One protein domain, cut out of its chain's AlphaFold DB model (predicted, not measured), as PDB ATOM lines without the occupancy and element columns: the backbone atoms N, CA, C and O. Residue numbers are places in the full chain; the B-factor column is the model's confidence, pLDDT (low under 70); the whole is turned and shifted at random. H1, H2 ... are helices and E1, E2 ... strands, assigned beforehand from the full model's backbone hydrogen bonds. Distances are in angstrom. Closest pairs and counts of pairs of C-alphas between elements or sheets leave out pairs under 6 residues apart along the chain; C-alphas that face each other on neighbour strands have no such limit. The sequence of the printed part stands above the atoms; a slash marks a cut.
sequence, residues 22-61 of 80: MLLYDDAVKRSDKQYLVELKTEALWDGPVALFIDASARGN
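What this domain is: This is residues 22 to 61 of the 80 residues of a protein of Phytophthora rubi (UniProt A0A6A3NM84). A long hairpin, E2 and E3, makes most of a three-stranded sheet, with short E1 beside E3 and one short helix, H1, over E3. The 40 printed residues hold E1, H1, E2 and E3 in that order; the sheet, E1 - E3 - E2, is antiparallel, the class mixed. The whole is only just compact, close to loose: radius of gyration of the C-alphas 10.3 A, spans 28 by 20 by 13 A.

How they stand to each other: E3, residues 49 to 55, is antiparallel to E2, residues 37 to 45, at 149 degrees; N 40 and O 52 are 2.9 A apart, within hydrogen-bond range. E2 bends by 78 degrees at residue 41. E1, residues 22 to 24, is antiparallel to E3 at 141 degrees, with N 23 and O 53 2.8 A apart. H1, residues 25 to 29, is on the sheet over E3, height 7.4 A; their closest C-alphas, of Tyr 25 and Ala 51, are 5.5 A apart. In H1 every O i to N i+4 pair is within hydrogen-bond range. E1, H1 and E2 form a split strand-helix-strand unit, E3 between its strands, with a right-handed crossover.

Where its parts are: E2 measures 20.4 A, E3 19.3 A. E1 begins at C-alpha 22 (173.794, 174.818, 275.810); E3 ends at C-alpha 55 (174.967, 169.601, 272.222).

The domain as a whole: The farthest C-alphas, of Asp 47 and Asn 61, are 31.1 A apart. The printed part has no cut and no long link; no printed residue is under 70 in pLDDT.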
ATOM      1  N   MET A  22     172.589 174.082 275.419       96.06
ATOM      2  CA  MET A  22     173.794 174.818 275.810       96.06
ATOM      3  C   MET A  22     174.384 174.201 277.081       96.06
ATOM      4  O   MET A  22     173.672 174.037 278.071       96.06
ATOM      5  N   LEU A  23     175.676 173.883 277.055       96.25
ATOM      6  CA  LEU A  23     176.400 173.258 278.159       96.25
ATOM      7  C   LEU A  23     177.639 174.072 278.525       96.25
ATOM      8  O   LEU A  23     178.308 174.634 277.660       96.25
ATOM      9  N   LEU A  24     177.971 174.065 279.812       96.25
ATOM     10  CA  LEU A  24     179.286 174.473 280.299       96.25
ATOM     11  C   LEU A  24     180.242 173.278 280.283       96.25
ATOM     12  O   LEU A  24     179.809 172.120 280.234       96.25
ATOM     13  N   TYR A  25     181.541 173.565 280.365       94.88
ATOM     14  CA  TYR A  25     182.614 172.567 280.344       94.88
ATOM     15  C   TYR A  25     182.337 171.328 281.212       94.88
ATOM     16  O   TYR A  25     182.403 170.207 280.706       94.88
ATOM     17  N   ASP A  26     181.948 171.509 282.478       94.88
ATOM     18  CA  ASP A  26     181.733 170.401 283.419       94.88
ATOM     19  C   ASP A  26     180.644 169.420 282.973       94.88
ATOM     20  O   ASP A  26     180.734 168.224 283.251       94.88
ATOM     21  N   ASP A  27     179.616 169.892 282.272       96.12
ATOM     22  CA  ASP A  27     178.547 169.032 281.765       96.12
ATOM     23  C   ASP A  27     178.885 168.452 280.394       96.12
ATOM     24  O   ASP A  27     178.548 167.299 280.110       96.12
ATOM     25  N   ALA A  28     179.624 169.202 279.576       96.44
ATOM     26  CA  ALA A  28     180.127 168.750 278.287       96.44
ATOM     27  C   ALA A  28     181.108 167.569 278.429       96.44
ATOM     28  O   ALA A  28     181.022 166.590 277.680       96.44
ATOM     29  N   VAL A  29     182.005 167.591 279.424       96.06
ATOM     30  CA  VAL A  29     182.968 166.494 279.645       96.06
ATOM     31  C   VAL A  29     182.319 165.202 280.139       96.06
ATOM     32  O   VAL A  29     182.856 164.127 279.873       96.06
ATOM     33  N   LYS A  30     181.160 165.292 280.808       97.06
ATOM     34  CA  LYS A  30     180.388 164.132 281.289       97.06
ATOM     35  C   LYS A  30     179.639 163.410 280.165       97.06
ATOM     36  O   LYS A  30     179.195 162.280 280.370       97.06
ATOM     37  N   ARG A  31     179.477 164.029 278.987       95.75
ATOM     38  CA  ARG A  31     178.817 163.396 277.835       95.75
ATOM     39  C   ARG A  31     179.667 162.227 277.333       95.75
ATOM     40  O   ARG A  31     180.815 162.403 276.924       95.75
ATOM     41  N   SER A  32     179.085 161.028 277.361       94.06
ATOM     42  CA  SER A  32     179.726 159.805 276.865       94.06
ATOM     43  C   SER A  32     179.841 159.783 275.342       94.06
ATOM     44  O   SER A  32     180.798 159.232 274.807       94.06
ATOM     45  N   ASP A  33     178.872 160.388 274.652       93.25
ATOM     46  CA  ASP A  33     178.882 160.595 273.208       93.25
ATOM     47  C   ASP A  33     179.056 162.087 272.911       93.25
ATOM     48  O   ASP A  33     178.285 162.920 273.387       93.25
ATOM     49  N   LYS A  34     180.089 162.414 272.134       94.31
ATOM     50  CA  LYS A  34     180.458 163.785 271.754       94.31
ATOM     51  C   LYS A  34     180.252 164.048 270.263       94.31
ATOM     52  O   LYS A  34     180.686 165.080 269.763       94.31
ATOM     53  N   GLN A  35     179.595 163.136 269.542       94.62
ATOM     54  CA  GLN A  35     179.397 163.240 268.094       94.62
ATOM     55  C   GLN A  35     178.704 164.549 267.674       94.62
ATOM     56  O   GLN A  35     178.976 165.065 266.593       94.62
ATOM     57  N   TYR A  36     177.811 165.070 268.517       96.44
ATOM     58  CA  TYR A  36     177.006 166.268 268.251       96.44
ATOM     59  C   TYR A  36     177.350 167.440 269.173       96.44
ATOM     60  O   TYR A  36     176.534 168.346 269.340       96.44
ATOM     61  N   LEU A  37     178.532 167.393 269.786       96.88
ATOM     62  CA  LEU A  37     179.024 168.424 270.683       96.88
ATOM     63  C   LEU A  37     179.924 169.384 269.898       96.88
ATOM     64  O   LEU A  37     180.908 168.964 269.289       96.88
ATOM     65  N   VAL A  38     179.585 170.668 269.923       96.00
ATOM     66  CA  VAL A  38     180.363 171.740 269.293       96.00
ATOM     67  C   VAL A  38     180.777 172.732 270.365       96.00
ATOM     68  O   VAL A  38     179.926 173.266 271.066       96.00
ATOM     69  N   GLU A  39     182.078 172.971 270.490       96.00
ATOM     70  CA  GLU A  39     182.639 174.022 271.340       96.00
ATOM     71  C   GLU A  39     182.547 175.376 270.630       96.00
ATOM     72  O   GLU A  39     182.830 175.475 269.431       96.00
ATOM     73  N   LEU A  40     182.137 176.406 271.365       94.19
ATOM     74  CA  LEU A  40     182.151 177.792 270.912       94.19
ATOM     75  C   LEU A  40     183.484 178.437 271.303       94.19
ATOM     76  O   LEU A  40     184.040 178.139 272.356       94.19
ATOM     77  N   LYS A  41     183.988 179.351 270.473       92.00
ATOM     78  CA  LYS A  41     185.136 180.203 270.817       92.00
ATOM     79  C   LYS A  41     184.769 181.219 271.891       92.00
ATOM     80  O   LYS A  41     185.643 181.662 272.629       92.00
ATOM     81  N   THR A  42     183.500 181.615 271.944       89.25
ATOM     82  CA  THR A  42     182.968 182.484 272.991       89.25
ATOM     83  C   THR A  42     182.930 181.753 274.332       89.25
ATOM     84  O   THR A  42     182.396 180.649 274.435       89.25
ATOM     85  N   GLU A  43     183.436 182.401 275.379       90.31
ATOM     86  CA  GLU A  43     183.416 181.890 276.750       90.31
ATOM     87  C   GLU A  43     182.324 182.586 277.576       90.31
ATOM     88  O   GLU A  43     182.068 183.785 277.428       90.31
ATOM     89  N   ALA A  44     181.682 181.846 278.481       87.50
ATOM     90  CA  ALA A  44     180.808 182.438 279.488       87.50
ATOM     91  C   ALA A  44     181.648 183.125 280.573       87.50
ATOM     92  O   ALA A  44     182.642 182.570 281.039       87.50
ATOM     93  N   LEU A  45     181.219 184.312 281.011       86.69
ATOM     94  CA  LEU A  45     181.876 185.089 282.065       86.69
ATOM     95  C   LEU A  45     181.020 185.083 283.333       86.69
ATOM     96  O   LEU A  45     180.177 185.963 283.511       86.69
ATOM     97  N   TRP A  46     181.216 184.087 284.200       80.19
ATOM     98  CA  TRP A  46     180.504 183.989 285.486       80.19
ATOM     99  C   TRP A  46     181.462 184.106 286.677       80.19
ATOM    100  O   TRP A  46     181.396 185.091 287.405       80.19
ATOM    101  N   ASP A  47     182.375 183.144 286.838       85.25
ATOM    102  CA  ASP A  47     183.432 183.129 287.867       85.25
ATOM    103  C   ASP A  47     184.793 182.868 287.203       85.25
ATOM    104  O   ASP A  47     185.517 181.919 287.494       85.25
ATOM    105  N   GLY A  48     185.073 183.684 286.188       88.00
ATOM    106  CA  GLY A  48     186.130 183.455 285.209       88.00
ATOM    107  C   GLY A  48     185.596 182.903 283.883       88.00
ATOM    108  O   GLY A  48     184.400 182.612 283.769       88.00
ATOM    109  N   PRO A  49     186.462 182.821 282.858       90.00
ATOM    110  CA  PRO A  49     186.073 182.324 281.551       90.00
ATOM    111  C   PRO A  49     185.816 180.817 281.591       90.00
ATOM    112  O   PRO A  49     186.640 180.047 282.089       90.00
ATOM    113  N   VAL A  50     184.660 180.404 281.075       94.44
ATOM    114  CA  VAL A  50     184.256 178.997 280.995       94.44
ATOM    115  C   VAL A  50     183.845 178.667 279.566       94.44
ATOM    116  O   VAL A  50     183.002 179.351 278.983       94.44
ATOM    117  N   ALA A  51     184.413 177.590 279.021       95.06
ATOM    118  CA  ALA A  51     184.085 177.107 277.686       95.06
ATOM    119  C   ALA A  51     182.596 176.747 277.567       95.06
ATOM    120  O   ALA A  51     182.019 176.082 278.442       95.06
ATOM    121  N   LEU A  52     181.994 177.183 276.462       95.62
ATOM    122  CA  LEU A  52     180.604 176.929 276.112       95.62
ATOM    123  C   LEU A  52     180.513 175.893 275.001       95.62
ATOM    124  O   LEU A  52     181.281 175.901 274.042       95.62
ATOM    125  N   PHE A  53     179.512 175.031 275.110       96.81
ATOM    126  CA  PHE A  53     179.251 173.982 274.141       96.81
ATOM    127  C   PHE A  53     177.781 173.986 273.732       96.81
ATOM    128  O   PHE A  53     176.898 174.302 274.529       96.81
ATOM    129  N   ILE A  54     177.519 173.575 272.495       97.44
ATOM    130  CA  ILE A  54     176.188 173.227 272.004       97.44
ATOM    131  C   ILE A  54     176.155 171.719 271.769       97.44
ATOM    132  O   ILE A  54     176.954 171.194 270.994       97.44
ATOM    133  N   ASP A  55     175.219 171.026 272.412       97.88
ATOM    134  CA  ASP A  55     174.967 169.601 272.222       97.88
ATOM    135  C   ASP A  55     173.650 169.376 271.462       97.88
ATOM    136  O   ASP A  55     172.553 169.596 271.984       97.88
ATOM    137  N   ALA A  56     173.759 168.908 270.218       97.81
ATOM    138  CA  ALA A  56     172.617 168.587 269.359       97.81
ATOM    139  C   ALA A  56     172.212 167.092 269.392       97.81
ATOM    140  O   ALA A  56     171.546 166.598 268.468       97.81
ATOM    141  N   SER A  57     172.628 166.340 270.419       95.88
ATOM    142  CA  SER A  57     172.340 164.906 270.568       95.88
ATOM    143  C   SER A  57     170.855 164.629 270.809       95.88
ATOM    144  O   SER A  57     170.237 163.916 270.015       95.88
ATOM    145  N   ALA A  58     170.282 165.213 271.865       94.94
ATOM    146  CA  ALA A  58     168.897 164.994 272.283       94.94
ATOM    147  C   ALA A  58     167.911 165.984 271.644       94.94
ATOM    148  O   ALA A  58     166.780 165.617 271.314       94.94
ATOM    149  N   ARG A  59     168.321 167.248 271.477       94.69
ATOM    150  CA  ARG A  59     167.510 168.315 270.872       94.69
ATOM    151  C   ARG A  59     168.377 169.130 269.926       94.69
ATOM    152  O   ARG A  59     169.472 169.515 270.296       94.69
ATOM    153  N   GLY A  60     167.885 169.395 268.720       95.62
ATOM    154  CA  GLY A  60     168.593 170.177 267.710       95.62
ATOM    155  C   GLY A  60     167.797 170.272 266.411       95.62
ATOM    156  O   GLY A  60     166.613 169.929 266.376       95.62
ATOM    157  N   ASN A  61     168.441 170.720 265.334       96.81
ATOM    158  CA  ASN A  61     167.832 170.780 264.002       96.81
ATOM    159  C   ASN A  61     168.643 169.949 262.976       96.81
ATOM    160  O   ASN A  61     169.488 169.129 263.337       96.81
TER     161      ASN A  61